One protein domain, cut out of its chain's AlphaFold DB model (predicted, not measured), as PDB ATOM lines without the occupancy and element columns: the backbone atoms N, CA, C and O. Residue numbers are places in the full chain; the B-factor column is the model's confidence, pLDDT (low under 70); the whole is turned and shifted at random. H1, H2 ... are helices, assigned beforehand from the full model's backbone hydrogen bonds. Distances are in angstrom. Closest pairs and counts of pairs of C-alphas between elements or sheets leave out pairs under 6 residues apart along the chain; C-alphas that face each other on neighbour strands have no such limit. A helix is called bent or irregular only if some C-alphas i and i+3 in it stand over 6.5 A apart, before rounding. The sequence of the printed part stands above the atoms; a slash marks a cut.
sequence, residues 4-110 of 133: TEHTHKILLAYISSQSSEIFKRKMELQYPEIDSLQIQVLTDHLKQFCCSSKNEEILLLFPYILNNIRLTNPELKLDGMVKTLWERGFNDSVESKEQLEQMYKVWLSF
ATOM      1  N   THR A   4     -23.286 -38.819  15.545       70.44
ATOM      2  CA  THR A   4     -22.786 -38.777  14.169       70.44
ATOM      3  C   THR A   4     -21.404 -38.132  14.021       70.44
ATOM      4  O   THR A   4     -20.663 -38.497  13.110       70.44
ATOM      5  N   GLU A   5     -21.011 -37.220  14.914       81.38
ATOM      6  CA  GLU A   5     -19.707 -36.548  14.865       81.38
ATOM      7  C   GLU A   5     -18.557 -37.479  15.256       81.38
ATOM      8  O   GLU A   5     -17.493 -37.429  14.641       81.38
ATOM      9  N   HIS A   6     -18.740 -38.331  16.267       85.50
ATOM     10  CA  HIS A   6     -17.691 -39.254  16.706       85.50
ATOM     11  C   HIS A   6     -17.465 -40.380  15.704       85.50
ATOM     12  O   HIS A   6     -16.317 -40.651  15.355       85.50
ATOM     13  N   THR A   7     -18.540 -40.956  15.163       90.62
ATOM     14  CA  THR A   7     -18.454 -41.939  14.077       90.62
ATOM     15  C   THR A   7     -17.645 -41.387  12.900       90.62
ATOM     16  O   THR A   7     -16.740 -42.054  12.396       90.62
ATOM     17  N   HIS A   8     -17.905 -40.135  12.505       90.19
ATOM     18  CA  HIS A   8     -17.163 -39.483  11.428       90.19
ATOM     19  C   HIS A   8     -15.686 -39.245  11.782       90.19
ATOM     20  O   HIS A   8     -14.806 -39.524  10.971       90.19
ATOM     21  N   LYS A   9     -15.385 -38.775  13.000       90.81
ATOM     22  CA  LYS A   9     -13.998 -38.562  13.456       90.81
ATOM     23  C   LYS A   9     -13.178 -39.851  13.442       90.81
ATOM     24  O   LYS A   9     -12.026 -39.819  13.020       90.81
ATOM     25  N   ILE A  10     -13.762 -40.968  13.877       93.00
ATOM     26  CA  ILE A  10     -13.075 -42.265  13.904       93.00
ATOM     27  C   ILE A  10     -12.833 -42.771  12.475       93.00
ATOM     28  O   ILE A  10     -11.722 -43.203  12.171       93.00
ATOM     29  N   LEU A  11     -13.820 -42.649  11.577       93.69
ATOM     30  CA  LEU A  11     -13.634 -42.960  10.155       93.69
ATOM     31  C   LEU A  11     -12.496 -42.128   9.541       93.69
ATOM     32  O   LEU A  11     -11.603 -42.678   8.899       93.69
ATOM     33  N   LEU A  12     -12.489 -40.813   9.774       92.25
ATOM     34  CA  LEU A  12     -11.442 -39.923   9.272       92.25
ATOM     35  C   LEU A  12     -10.067 -40.293   9.843       92.25
ATOM     36  O   LEU A  12      -9.069 -40.299   9.119       92.25
ATOM     37  N   ALA A  13      -9.996 -40.639  11.130       93.12
ATOM     38  CA  ALA A  13      -8.766 -41.107  11.759       93.12
ATOM     39  C   ALA A  13      -8.254 -42.406  11.120       93.12
ATOM     40  O   ALA A  13      -7.042 -42.566  10.985       93.12
ATOM     41  N   TYR A  14      -9.150 -43.304  10.709       94.56
ATOM     42  CA  TYR A  14      -8.801 -44.537  10.008       94.56
ATOM     43  C   TYR A  14      -8.275 -44.266   8.598       94.56
ATOM     44  O   TYR A  14      -7.150 -44.655   8.301       94.56
ATOM     45  N   ILE A  15      -9.027 -43.529   7.773       91.75
ATOM     46  CA  ILE A  15      -8.649 -43.217   6.382       91.75
ATOM     47  C   ILE A  15      -7.332 -42.424   6.324       91.75
ATOM     48  O   ILE A  15      -6.501 -42.649   5.454       91.75
ATOM     49  N   SER A  16      -7.103 -41.521   7.282       91.31
ATOM     50  CA  SER A  16      -5.856 -40.742   7.372       91.31
ATOM     51  C   SER A  16      -4.686 -41.492   8.021       91.31
ATOM     52  O   SER A  16      -3.590 -40.937   8.149       91.31
ATOM     53  N   SER A  17      -4.886 -42.723   8.499       92.69
ATOM     54  CA  SER A  17      -3.807 -43.517   9.086       92.69
ATOM     55  C   SER A  17      -3.087 -44.324   8.019       92.69
ATOM     56  O   SER A  17      -3.693 -45.046   7.243       92.69
ATOM     57  N   GLN A  18      -1.755 -44.247   8.032       90.81
ATOM     58  CA  GLN A  18      -0.902 -44.975   7.087       90.81
ATOM     59  C   GLN A  18      -0.948 -46.499   7.292       90.81
ATOM     60  O   GLN A  18      -0.568 -47.252   6.401       90.81
ATOM     61  N   SER A  19      -1.379 -46.962   8.469       92.31
ATOM     62  CA  SER A  19      -1.557 -48.380   8.769       92.31
ATOM     63  C   SER A  19      -2.624 -48.609   9.843       92.31
ATOM     64  O   SER A  19      -2.993 -47.699  10.595       92.31
ATOM     65  N   SER A  20      -3.076 -49.861   9.945       90.81
ATOM     66  CA  SER A  20      -3.997 -50.317  10.992       90.81
ATOM     67  C   SER A  20      -3.402 -50.140  12.393       90.81
ATOM     68  O   SER A  20      -4.082 -49.689  13.309       90.81
ATOM     69  N   GLU A  21      -2.110 -50.411  12.570       94.25
ATOM     70  CA  GLU A  21      -1.408 -50.253  13.848       94.25
ATOM     71  C   GLU A  21      -1.357 -48.789  14.288       94.25
ATOM     72  O   GLU A  21      -1.532 -48.491  15.471       94.25
ATOM     73  N   ILE A  22      -1.151 -47.863  13.345       95.25
ATOM     74  CA  ILE A  22      -1.175 -46.423  13.631       95.25
ATOM     75  C   ILE A  22      -2.575 -45.994  14.070       95.25
ATOM     76  O   ILE A  22      -2.707 -45.251  15.044       95.25
ATOM     77  N   PHE A  23      -3.616 -46.480  13.393       95.81
ATOM     78  CA  PHE A  23      -4.997 -46.226  13.795       95.81
ATOM     79  C   PHE A  23      -5.286 -46.758  15.205       95.81
ATOM     80  O   PHE A  23      -5.764 -46.006  16.052       95.81
ATOM     81  N   LYS A  24      -4.926 -48.017  15.490       94.50
ATOM     82  CA  LYS A  24      -5.128 -48.644  16.807       94.50
ATOM     83  C   LYS A  24      -4.484 -47.833  17.928       94.50
ATOM     84  O   LYS A  24      -5.166 -47.489  18.885       94.50
ATOM     85  N   ARG A  25      -3.223 -47.417  17.755       93.81
ATOM     86  CA  ARG A  25      -2.522 -46.560  18.729       93.81
ATOM     87  C   ARG A  25      -3.230 -45.224  18.953       93.81
ATOM     88  O   ARG A  25      -3.320 -44.761  20.086       93.81
ATOM     89  N   LYS A  26      -3.748 -44.583  17.896       93.50
ATOM     90  CA  LYS A  26      -4.540 -43.346  18.043       93.50
ATOM     91  C   LYS A  26      -5.809 -43.594  18.863       93.50
ATOM     92  O   LYS A  26      -6.138 -42.768  19.708       93.50
ATOM     93  N   MET A  27      -6.493 -44.716  18.629       92.38
ATOM     94  CA  MET A  27      -7.698 -45.084  19.375       92.38
ATOM     95  C   MET A  27      -7.400 -45.367  20.849       92.38
ATOM     96  O   MET A  27      -8.096 -44.820  21.698       92.38
ATOM     97  N   GLU A  28      -6.335 -46.114  21.154       91.75
ATOM     98  CA  GLU A  28      -5.876 -46.372  22.532       91.75
ATOM     99  C   GLU A  28      -5.595 -45.067  23.294       91.75
ATOM    100  O   GLU A  28      -5.925 -44.941  24.468       91.75
ATOM    101  N   LEU A  29      -5.024 -44.061  22.623       90.12
ATOM    102  CA  LEU A  29      -4.739 -42.759  23.236       90.12
ATOM    103  C   LEU A  29      -5.991 -41.891  23.433       90.12
ATOM    104  O   LEU A  29      -6.080 -41.153  24.411       90.12
ATOM    105  N   GLN A  30      -6.941 -41.925  22.495       87.06
ATOM    106  CA  GLN A  30      -8.163 -41.105  22.557       87.06
ATOM    107  C   GLN A  30      -9.248 -41.701  23.467       87.06
ATOM    108  O   GLN A  30     -10.110 -40.973  23.983       87.06
ATOM    109  N   TYR A  31      -9.200 -43.017  23.648       85.12
ATOM    110  CA  TYR A  31     -10.139 -43.814  24.420       85.12
ATOM    111  C   TYR A  31      -9.346 -44.795  25.302       85.12
ATOM    112  O   TYR A  31      -9.392 -45.998  25.078       85.12
ATOM    113  N   PRO A  32      -8.585 -44.327  26.304       85.19
ATOM    114  CA  PRO A  32      -7.783 -45.219  27.149       85.19
ATOM    115  C   PRO A  32      -8.630 -46.206  27.971       85.19
ATOM    116  O   PRO A  32      -8.097 -47.148  28.549       85.19
ATOM    117  N   GLU A  33      -9.944 -45.990  28.043       84.81
ATOM    118  CA  GLU A  33     -10.888 -46.823  28.785       84.81
ATOM    119  C   GLU A  33     -11.436 -48.018  27.989       84.81
ATOM    120  O   GLU A  33     -12.141 -48.846  28.570       84.81
ATOM    121  N   ILE A  34     -11.169 -48.096  26.681       84.06
ATOM    122  CA  ILE A  34     -11.647 -49.192  25.825       84.06
ATOM    123  C   ILE A  34     -10.533 -50.215  25.625       84.06
ATOM    124  O   ILE A  34      -9.358 -49.862  25.516       84.06
ATOM    125  N   ASP A  35     -10.894 -51.494  25.584       89.31
ATOM    126  CA  ASP A  35      -9.905 -52.557  25.438       89.31
ATOM    127  C   ASP A  35      -9.462 -52.757  23.976       89.31
ATOM    128  O   ASP A  35     -10.065 -52.269  23.012       89.31
ATOM    129  N   SER A  36      -8.371 -53.502  23.800       89.88
ATOM    130  CA  SER A  36      -7.802 -53.779  22.479       89.88
ATOM    131  C   SER A  36      -8.736 -54.591  21.576       89.88
ATOM    132  O   SER A  36      -8.658 -54.463  20.351       89.88
ATOM    133  N   LEU A  37      -9.640 -55.394  22.149       92.31
ATOM    134  CA  LEU A  37     -10.624 -56.165  21.395       92.31
ATOM    135  C   LEU A  37     -11.677 -55.235  20.785       92.31
ATOM    136  O   LEU A  37     -11.998 -55.368  19.606       92.31
ATOM    137  N   GLN A  38     -12.164 -54.249  21.536       91.81
ATOM    138  CA  GLN A  38     -13.096 -53.240  21.033       91.81
ATOM    139  C   GLN A  38     -12.477 -52.418  19.895       91.81
ATOM    140  O   GLN A  38     -13.111 -52.199  18.860       91.81
ATOM    141  N   ILE A  39     -11.211 -52.019  20.037       93.56
ATOM    142  CA  ILE A  39     -10.477 -51.306  18.980       93.56
ATOM    143  C   ILE A  39     -10.304 -52.192  17.740       93.56
ATOM    144  O   ILE A  39     -10.440 -51.716  16.607       93.56
ATOM    145  N   GLN A  40     -10.032 -53.484  17.931       94.56
ATOM    146  CA  GLN A  40      -9.950 -54.449  16.838       94.56
ATOM    147  C   GLN A  40     -11.286 -54.553  16.088       94.56
ATOM    148  O   GLN A  40     -11.294 -54.447  14.864       94.56
ATOM    149  N   VAL A  41     -12.413 -54.649  16.801       94.75
ATOM    150  CA  VAL A  41     -13.754 -54.693  16.193       94.75
ATOM    151  C   VAL A  41     -14.038 -53.439  15.357       94.75
ATOM    152  O   VAL A  41     -14.496 -53.551  14.219       94.75
ATOM    153  N   LEU A  42     -13.721 -52.242  15.868       94.56
ATOM    154  CA  LEU A  42     -13.855 -51.001  15.090       94.56
ATOM    155  C   LEU A  42     -13.010 -51.040  13.812       94.56
ATOM    156  O   LEU A  42     -13.486 -50.676  12.737       94.56
ATOM    157  N   THR A  43     -11.761 -51.488  13.941       95.25
ATOM    158  CA  THR A  43     -10.818 -51.609  12.823       95.25
ATOM    159  C   THR A  43     -11.364 -52.551  11.749       95.25
ATOM    160  O   THR A  43     -11.274 -52.239  10.561       95.25
ATOM    161  N   ASP A  44     -11.950 -53.680  12.148       95.94
ATOM    162  CA  ASP A  44     -12.486 -54.682  11.227       95.94
ATOM    163  C   ASP A  44     -13.742 -54.189  10.504       95.94
ATOM    164  O   ASP A  44     -13.846 -54.358   9.287       95.94
ATOM    165  N   HIS A  45     -14.655 -53.511  11.208       95.75
ATOM    166  CA  HIS A  45     -15.807 -52.874  10.569       95.75
ATOM    167  C   HIS A  45     -15.372 -51.821   9.543       95.75
ATOM    168  O   HIS A  45     -15.846 -51.829   8.408       95.75
ATOM    169  N   LEU A  46     -14.434 -50.942   9.908       95.00
ATOM    170  CA  LEU A  46     -13.935 -49.907   9.000       95.00
ATOM    171  C   LEU A  46     -13.213 -50.502   7.796       95.00
ATOM    172  O   LEU A  46     -13.426 -50.044   6.676       95.00
ATOM    173  N   LYS A  47     -12.428 -51.565   7.996       94.31
ATOM    174  CA  LYS A  47     -11.784 -52.292   6.901       94.31
ATOM    175  C   LYS A  47     -12.819 -52.844   5.921       94.31
ATOM    176  O   LYS A  47     -12.698 -52.605   4.726       94.31
ATOM    177  N   GLN A  48     -13.843 -53.547   6.408       93.12
ATOM    178  CA  GLN A  48     -14.896 -54.119   5.556       93.12
ATOM    179  C   GLN A  48     -15.702 -53.042   4.818       93.12
ATOM    180  O   GLN A  48     -16.002 -53.198   3.633       93.12
ATOM    181  N   PHE A  49     -16.008 -51.938   5.502       92.00
ATOM    182  CA  PHE A  49     -16.653 -50.775   4.905       92.00
ATOM    183  C   PHE A  49     -15.805 -50.199   3.761       92.00
ATOM    184  O   PHE A  49     -16.304 -50.034   2.651       92.00
ATOM    185  N   CYS A  50     -14.507 -49.981   3.995       89.31
ATOM    186  CA  CYS A  50     -13.601 -49.402   3.001       89.31
ATOM    187  C   CYS A  50     -13.322 -50.349   1.824       89.31
ATOM    188  O   CYS A  50     -13.297 -49.901   0.683       89.31
ATOM    189  N   CYS A  51     -13.167 -51.657   2.072       86.50
ATOM    190  CA  CYS A  51     -12.928 -52.658   1.021       86.50
ATOM    191  C   CYS A  51     -14.068 -52.752  -0.002       86.50
ATOM    192  O   CYS A  51     -13.873 -53.303  -1.081       86.50
ATOM    193  N   SER A  52     -15.254 -52.252   0.347       76.06
ATOM    194  CA  SER A  52     -16.432 -52.294  -0.516       76.06
ATOM    195  C   SER A  52     -16.510 -51.116  -1.494       76.06
ATOM    196  O   SER A  52     -17.355 -51.138  -2.384       76.06
ATOM    197  N   SER A  53     -15.651 -50.099  -1.347       77.56
ATOM    198  CA  SER A  53     -15.657 -48.899  -2.190       77.56
ATOM    199  C   SER A  53     -14.490 -48.875  -3.170       77.56
ATOM    200  O   SER A  53     -13.357 -49.199  -2.818       77.56
ATOM    201  N   LYS A  54     -14.757 -48.411  -4.395       74.19
ATOM    202  CA  LYS A  54     -13.726 -48.102  -5.400       74.19
ATOM    203  C   LYS A  54     -13.209 -46.668  -5.312       74.19
ATOM    204  O   LYS A  54     -12.165 -46.367  -5.882       74.19
ATOM    205  N   ASN A  55     -13.940 -45.786  -4.632       77.12
ATOM    206  CA  ASN A  55     -13.641 -44.362  -4.555       77.12
ATOM    207  C   ASN A  55     -13.502 -43.929  -3.086       77.12
ATOM    208  O   ASN A  55     -14.435 -44.045  -2.290       77.12
ATOM    209  N   GLU A  56     -12.328 -43.430  -2.711       76.81
ATOM    210  CA  GLU A  56     -12.059 -42.974  -1.343       76.81
ATOM    211  C   GLU A  56     -12.879 -41.732  -0.970       76.81
ATOM    212  O   GLU A  56     -13.297 -41.590   0.181       76.81
ATOM    213  N   GLU A  57     -13.190 -40.863  -1.937       81.44
ATOM    214  CA  GLU A  57     -14.014 -39.674  -1.706       81.44
ATOM    215  C   GLU A  57     -15.413 -40.068  -1.228       81.44
ATOM    216  O   GLU A  57     -15.972 -39.446  -0.319       81.44
ATOM    217  N   ILE A  58     -15.957 -41.165  -1.765       82.38
ATOM    218  CA  ILE A  58     -17.292 -41.591  -1.371       82.38
ATOM    219  C   ILE A  58     -17.341 -42.126   0.063       82.38
ATOM    220  O   ILE A  58     -18.364 -41.977   0.732       82.38
ATOM    221  N   LEU A  59     -16.231 -42.671   0.576       88.44
ATOM    222  CA  LEU A  59     -16.135 -43.102   1.971       88.44
ATOM    223  C   LEU A  59     -16.299 -41.904   2.912       88.44
ATOM    224  O   LEU A  59     -16.996 -42.004   3.921       88.44
ATOM    225  N   LEU A  60     -15.716 -40.755   2.556       85.31
ATOM    226  CA  LEU A  60     -15.812 -39.519   3.336       85.31
ATOM    227  C   LEU A  60     -17.184 -38.845   3.213       85.31
ATOM    228  O   LEU A  60     -17.677 -38.281   4.192       85.31
ATOM    229  N   LEU A  61     -17.819 -38.921   2.040       87.06
ATOM    230  CA  LEU A  61     -19.146 -38.344   1.798       87.06
ATOM    231  C   LEU A  61     -20.291 -39.196   2.362       87.06
ATOM    232  O   LEU A  61     -21.345 -38.652   2.706       87.06
ATOM    233  N   PHE A  62     -20.096 -40.511   2.500       89.94
ATOM    234  CA  PHE A  62     -21.133 -41.451   2.930       89.94
ATOM    235  C   PHE A  62     -21.864 -41.032   4.214       89.94
ATOM    236  O   PHE A  62     -23.094 -40.952   4.172       89.94
ATOM    237  N   PRO A  63     -21.187 -40.681   5.329       90.06
ATOM    238  CA  PRO A  63     -21.881 -40.302   6.559       90.06
ATOM    239  C   PRO A  63     -22.745 -39.047   6.383       90.06
ATOM    240  O   PRO A  63     -23.826 -38.951   6.963       90.06
ATOM    241  N   TYR A  64     -22.295 -38.085   5.571       88.62
ATOM    242  CA  TYR A  64     -23.031 -36.847   5.316       88.62
ATOM    243  C   TYR A  64     -24.289 -37.100   4.490       88.62
ATOM    244  O   TYR A  64     -25.374 -36.647   4.862       88.62
ATOM    245  N   ILE A  65     -24.157 -37.858   3.398       89.69
ATOM    246  CA  ILE A  65     -25.282 -38.199   2.522       89.69
ATOM    247  C   ILE A  65     -26.299 -39.044   3.292       89.69
ATOM    248  O   ILE A  65     -27.489 -38.733   3.268       89.69
ATOM    249  N   LEU A  66     -25.837 -40.055   4.030       91.81
ATOM    250  CA  LEU A  66     -26.692 -40.905   4.854       91.81
ATOM    251  C   LEU A  66     -27.467 -40.092   5.899       91.81
ATOM    252  O   LEU A  66     -28.679 -40.257   6.031       91.81
ATOM    253  N   ASN A  67     -26.797 -39.187   6.615       90.38
ATOM    254  CA  ASN A  67     -27.466 -38.332   7.594       90.38
ATOM    255  C   ASN A  67     -28.486 -37.402   6.942       90.38
ATOM    256  O   ASN A  67     -29.577 -37.236   7.479       90.38
ATOM    257  N   ASN A  68     -28.178 -36.840   5.771       90.88
ATOM    258  CA  ASN A  68     -29.143 -36.036   5.033       90.88
ATOM    259  C   ASN A  68     -30.386 -36.856   4.652       90.88
ATOM    260  O   ASN A  68     -31.495 -36.396   4.899       90.88
ATOM    261  N   ILE A  69     -30.216 -38.081   4.137       91.38
ATOM    262  CA  ILE A  69     -31.347 -38.956   3.785       91.38
ATOM    263  C   ILE A  69     -32.189 -39.287   5.023       91.38
ATOM    264  O   ILE A  69     -33.412 -39.194   4.953       91.38
ATOM    265  N   ARG A  70     -31.548 -39.637   6.148       92.56
ATOM    266  CA  ARG A  70     -32.224 -39.926   7.426       92.56
ATOM    267  C   ARG A  70     -33.013 -38.725   7.949       92.56
ATOM    268  O   ARG A  70     -34.088 -38.911   8.506       92.56
ATOM    269  N   LEU A  71     -32.491 -37.509   7.775       90.94
ATOM    270  CA  LEU A  71     -33.171 -36.277   8.179       90.94
ATOM    271  C   LEU A  71     -34.382 -35.968   7.296       90.94
ATOM    272  O   LEU A  71     -35.401 -35.516   7.809       90.94
ATOM    273  N   THR A  72     -34.283 -36.196   5.984       92.69
ATOM    274  CA  THR A  72     -35.367 -35.876   5.045       92.69
ATOM    275  C   THR A  72     -36.412 -36.984   4.913       92.69
ATOM    276  O   THR A  72     -37.521 -36.691   4.487       92.69
ATOM    277  N   ASN A  73     -36.071 -38.232   5.252       91.62
ATOM    278  CA  ASN A  73     -36.949 -39.404   5.118       91.62
ATOM    279  C   ASN A  73     -36.793 -40.348   6.338       91.62
ATOM    280  O   ASN A  73     -36.232 -41.447   6.223       91.62
ATOM    281  N   PRO A  74     -37.210 -39.921   7.542       90.88
ATOM    282  CA  PRO A  74     -36.999 -40.670   8.786       90.88
ATOM    283  C   PRO A  74     -37.714 -42.032   8.838       90.88
ATOM    284  O   PRO A  74     -37.350 -42.895   9.633       90.88
ATOM    285  N   GLU A  75     -38.727 -42.241   8.002       93.62
ATOM    286  CA  GLU A  75     -39.515 -43.469   7.901       93.62
ATOM    287  C   GLU A  75     -38.852 -44.574   7.062       93.62
ATOM    288  O   GLU A  75     -39.326 -45.717   7.066       93.62
ATOM    289  N   LEU A  76     -37.767 -44.261   6.340       92.44
ATOM    290  CA  LEU A  76     -37.107 -45.235   5.476       92.44
ATOM    291  C   LEU A  76     -36.487 -46.375   6.283       92.44
ATOM    292  O   LEU A  76     -35.640 -46.193   7.158       92.44
ATOM    293  N   LYS A  77     -36.872 -47.591   5.901       91.44
ATOM    294  CA  LYS A  77     -36.222 -48.832   6.332       91.44
ATOM    295  C   LYS A  77     -34.979 -49.109   5.483       91.44
ATOM    296  O   LYS A  77     -34.702 -48.388   4.528       91.44
ATOM    297  N   LEU A  78     -34.254 -50.175   5.831       89.12
ATOM    298  CA  LEU A  78     -33.013 -50.597   5.173       89.12
ATOM    299  C   LEU A  78     -33.100 -50.524   3.638       89.12
ATOM    300  O   LEU A  78     -32.344 -49.770   3.035       89.12
ATOM    301  N   ASP A  79     -34.055 -51.227   3.027       92.06
ATOM    302  CA  ASP A  79     -34.186 -51.310   1.565       92.06
ATOM    303  C   ASP A  79     -34.424 -49.938   0.923       92.06
ATOM    304  O   ASP A  79     -33.853 -49.613  -0.118       92.06
ATOM    305  N   GLY A  80     -35.238 -49.103   1.579       92.56
ATOM    306  CA  GLY A  80     -35.491 -47.728   1.154       92.56
ATOM    307  C   GLY A  80     -34.226 -46.876   1.214       92.56
ATOM    308  O   GLY A  80     -33.919 -46.165   0.263       92.56
ATOM    309  N   MET A  81     -33.444 -47.013   2.288       94.38
ATOM    310  CA  MET A  81     -32.177 -46.304   2.452       94.38
ATOM    311  C   MET A  81     -31.151 -46.713   1.391       94.38
ATOM    312  O   MET A  81     -30.529 -45.850   0.776       94.38
ATOM    313  N   VAL A  82     -31.000 -48.018   1.141       94.00
ATOM    314  CA  VAL A  82     -30.086 -48.549   0.117       94.00
ATOM    315  C   VAL A  82     -30.491 -48.055  -1.266       94.00
ATOM    316  O   VAL A  82     -29.635 -47.612  -2.032       94.00
ATOM    317  N   LYS A  83     -31.793 -48.062  -1.576       94.25
ATOM    318  CA  LYS A  83     -32.307 -47.520  -2.835       94.25
ATOM    319  C   LYS A  83     -31.969 -46.034  -2.988       94.25
ATOM    320  O   LYS A  83     -31.441 -45.650  -4.027       94.25
ATOM    321  N   THR A  84     -32.217 -45.213  -1.968       94.38
ATOM    322  CA  THR A  84     -31.927 -43.772  -2.038       94.38
ATOM    323  C   THR A  84     -30.430 -43.483  -2.125       94.38
ATOM    324  O   THR A  84     -30.030 -42.599  -2.876       94.38
ATOM    325  N   LEU A  85     -29.588 -44.227  -1.400       92.62
ATOM    326  CA  LEU A  85     -28.132 -44.121  -1.526       92.62
ATOM    327  C   LEU A  85     -27.689 -44.458  -2.953       92.62
ATOM    328  O   LEU A  85     -26.956 -43.682  -3.560       92.62
ATOM    329  N   TRP A  86     -28.189 -45.562  -3.513       92.56
ATOM    330  CA  TRP A  86     -27.896 -45.973  -4.887       92.56
ATOM    331  C   TRP A  86     -28.233 -44.875  -5.902       92.56
ATOM    332  O   TRP A  86     -27.418 -44.557  -6.761       92.56
ATOM    333  N   GLU A  87     -29.411 -44.263  -5.770       90.69
ATOM    334  CA  GLU A  87     -29.892 -43.184  -6.645       90.69
ATOM    335  C   GLU A  87     -29.123 -41.861  -6.468       90.69
ATOM    336  O   GLU A  87     -29.177 -41.003  -7.346       90.69
ATOM    337  N   ARG A  88     -28.378 -41.689  -5.368       86.81
ATOM    338  CA  ARG A  88     -27.554 -40.500  -5.083       86.81
ATOM    339  C   ARG A  88     -26.076 -40.652  -5.468       86.81
ATOM    340  O   ARG A  88     -25.229 -39.973  -4.895       86.81
ATOM    341  N   GLY A  89     -25.767 -41.511  -6.439       81.00
ATOM    342  CA  GLY A  89     -24.423 -41.616  -7.028       81.00
ATOM    343  C   GLY A  89     -23.531 -42.699  -6.421       81.00
ATOM    344  O   GLY A  89     -22.364 -42.819  -6.789       81.00
ATOM    345  N   PHE A  90     -24.053 -43.522  -5.504       83.88
ATOM    346  CA  PHE A  90     -23.299 -44.669  -4.983       83.88
ATOM    347  C   PHE A  90     -23.168 -45.808  -5.993       83.88
ATOM    348  O   PHE A  90     -22.239 -46.604  -5.883       83.88
ATOM    349  N   ASN A  91     -24.055 -45.862  -6.985       82.12
ATOM    350  CA  ASN A  91     -24.003 -46.799  -8.106       82.12
ATOM    351  C   ASN A  91     -22.689 -46.741  -8.904       82.12
ATOM    352  O   ASN A  91     -22.303 -47.747  -9.485       82.12
ATOM    353  N   ASP A  92     -22.002 -45.597  -8.907       79.50
ATOM    354  CA  ASP A  92     -20.727 -45.422  -9.617       79.50
ATOM    355  C   ASP A  92     -19.505 -45.751  -8.737       79.50
ATOM    356  O   ASP A  92     -18.374 -45.797  -9.219       79.50
ATOM    357  N   SER A  93     -19.714 -45.985  -7.436       80.31
ATOM    358  CA  SER A  93     -18.639 -46.181  -6.450       80.31
ATOM    359  C   SER A  93     -18.621 -47.563  -5.794       80.31
ATOM    360  O   SER A  93     -17.616 -47.932  -5.181       80.31
ATOM    361  N   VAL A  94     -19.701 -48.331  -5.939       82.38
ATOM    362  CA  VAL A  94     -19.821 -49.734  -5.516       82.38
ATOM    363  C   VAL A  94     -20.264 -50.596  -6.701       82.38
ATOM    364  O   VAL A  94     -20.895 -50.105  -7.631       82.38
ATOM    365  N   GLU A  95     -19.926 -51.884  -6.707       84.12
ATOM    366  CA  GLU A  95     -20.138 -52.764  -7.868       84.12
ATOM    367  C   GLU A  95     -21.598 -53.165  -8.069       84.12
ATOM    368  O   GLU A  95     -22.032 -53.387  -9.199       84.12
ATOM    369  N   SER A  96     -22.357 -53.276  -6.979       90.62
ATOM    370  CA  SER A  96     -23.752 -53.708  -7.021       90.62
ATOM    371  C   SER A  96     -24.565 -53.168  -5.844       90.62
ATOM    372  O   SER A  96     -24.021 -52.706  -4.836       90.62
ATOM    373  N   LYS A  97     -25.897 -53.240  -5.958       91.44
ATOM    374  CA  LYS A  97     -26.811 -52.845  -4.874       91.44
ATOM    375  C   LYS A  97     -26.639 -53.722  -3.642       91.44
ATOM    376  O   LYS A  97     -26.704 -53.218  -2.527       91.44
ATOM    377  N   GLU A  98     -26.384 -55.009  -3.842       92.31
ATOM    378  CA  GLU A  98     -26.123 -55.967  -2.772       92.31
ATOM    379  C   GLU A  98     -24.848 -55.583  -2.019       92.31
ATOM    380  O   GLU A  98     -24.825 -55.609  -0.790       92.31
ATOM    381  N   GLN A  99     -23.802 -55.151  -2.731       90.50
ATOM    382  CA  GLN A  99     -22.589 -54.654  -2.088       90.50
ATOM    383  C   GLN A  99     -22.851 -53.363  -1.300       90.50
ATOM    384  O   GLN A  99     -22.375 -53.241  -0.172       90.50
ATOM    385  N   LEU A 100     -23.647 -52.433  -1.839       92.56
ATOM    386  CA  LEU A 100     -24.053 -51.228  -1.107       92.56
ATOM    387  C   LEU A 100     -24.853 -51.565   0.158       92.56
ATOM    388  O   LEU A 100     -24.658 -50.942   1.200       92.56
ATOM    389  N   GLU A 101     -25.734 -52.561   0.090       94.62
ATOM    390  CA  GLU A 101     -26.481 -53.045   1.250       94.62
ATOM    391  C   GLU A 101     -25.544 -53.615   2.321       94.62
ATOM    392  O   GLU A 101     -25.694 -53.286   3.499       94.62
ATOM    393  N   GLN A 102     -24.551 -54.424   1.932       93.00
ATOM    394  CA  GLN A 102     -23.545 -54.933   2.869       93.00
ATOM    395  C   GLN A 102     -22.711 -53.800   3.466       93.00
ATOM    396  O   GLN A 102     -22.550 -53.738   4.684       93.00
ATOM    397  N   MET A 103     -22.253 -52.857   2.640       92.69
ATOM    398  CA  MET A 103     -21.522 -51.674   3.095       92.69
ATOM    399  C   MET A 103     -22.343 -50.878   4.118       92.69
ATOM    400  O   MET A 103     -21.828 -50.497   5.171       92.69
ATOM    401  N   TYR A 104     -23.642 -50.687   3.863       93.88
ATOM    402  CA  TYR A 104     -24.537 -50.006   4.793       93.88
ATOM    403  C   TYR A 104     -24.751 -50.799   6.091       93.88
ATOM    404  O   TYR A 104     -24.712 -50.219   7.174       93.88
ATOM    405  N   LYS A 105     -24.917 -52.124   6.023       95.00
ATOM    406  CA  LYS A 105     -25.029 -52.990   7.213       95.00
ATOM    407  C   LYS A 105     -23.779 -52.926   8.089       95.00
ATOM    408  O   LYS A 105     -23.898 -52.789   9.308       95.00
ATOM    409  N   VAL A 106     -22.594 -52.975   7.482       95.19
ATOM    410  CA  VAL A 106     -21.316 -52.824   8.192       95.19
ATOM    411  C   VAL A 106     -21.232 -51.446   8.849       95.19
ATOM    412  O   VAL A 106     -20.858 -51.351  10.017       95.19
ATOM    413  N   TRP A 107     -21.658 -50.387   8.154       94.94
ATOM    414  CA  TRP A 107     -21.713 -49.042   8.728       94.94
ATOM    415  C   TRP A 107     -22.646 -48.944   9.942       94.94
ATOM    416  O   TRP A 107     -22.274 -48.363  10.959       94.94
ATOM    417  N   LEU A 108     -23.839 -49.542   9.879       94.75
ATOM    418  CA  LEU A 108     -24.766 -49.581  11.017       94.75
ATOM    419  C   LEU A 108     -24.156 -50.305  12.225       94.75
ATOM    420  O   LEU A 108     -24.333 -49.871  13.365       94.75
ATOM    421  N   SER A 109     -23.425 -51.396  11.979       95.38
ATOM    422  CA  SER A 109     -22.685 -52.115  13.022       95.38
ATOM    423  C   SER A 109     -21.598 -51.230  13.638       95.38
ATOM    424  O   SER A 109     -21.491 -51.126  14.859       95.38
ATOM    425  N   PHE A 110     -20.847 -50.509  12.802       95.38
ATOM    426  CA  PHE A 110     -19.837 -49.554  13.246       95.38
ATOM    427  C   PHE A 110     -20.427 -48.425  14.105       95.38
ATOM    428  O   PHE A 110     -19.921 -48.169  15.196       95.38
TER     429      PHE A 110
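AT A GLANCE: This is residues 4 to 110 of the 133 residues of an uncharacterized protein of Chryseobacterium defluvii (UniProt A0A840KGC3). Six helices are joined in a flattened ring: H1 and H4 make one layer, H3 and H6 run crosswise to them in the other, and H2 and H5 close the two ends of the longest axis. The printed part has 107 residues, with six named helices, H1 to H6 in chain order, and no named strand; the class is all helix, with mostly crossed packing. It is compact, with a radius of gyration of the C-alphas of 14.3 A and spans of 39 by 27 by 19 A.

HOW THE PARTS SIT: H4, residues 56 to 72, has a kink of 34 degrees near residue 63 and is only just irregular, C-alphas 60 and 63 being 6.9 A apart. Its residues 60 to 63 alone touch H1, residues 4 to 15, at a shallow tilt of 10 degrees, opposite ways; the closest C-alphas, of His 8 and Pro 63, are 6.8 A apart. Its residues 65 to 69 alone touch H5, residues 78 to 87 (closest C-alphas Leu 66 and Leu 85, 7.3 A). H5 touches H6, residues 97 to 110 (Val 82 and Glu 101, 5.9 A). Residues 42 to 49 alone of H3, residues 36 to 51, touch H6 at a shallow tilt of 21 degrees, opposite ways (Phe 49 and Met 103, 5.3 A). H2, residues 20 to 30, touches H3 (Lys 24 and Ile 39, 6.4 A), with residues 36 to 43 of H3 alone. H1 and H2 form a helical hairpin. H4 and H6 are apart. Every O i to N i+4 pair is within hydrogen-bond range in H1, H2, H3, H5 and H6, and 11 of 13 in H4.

IN THESE COORDINATES: H4 is 25.2 A long, H3 22.1 A and H6 19.7 A. H1 begins at C-alpha 4 (-22.786, -38.777, 14.169); H6 ends at C-alpha 110 (-19.837, -49.554, 13.246).

THE WHOLE: The C-alphas farthest apart, of Pro 32 and Glu 87, are 40.4 A apart. The printed part has no cut and no long link. No printed residue has a pLDDT under 70.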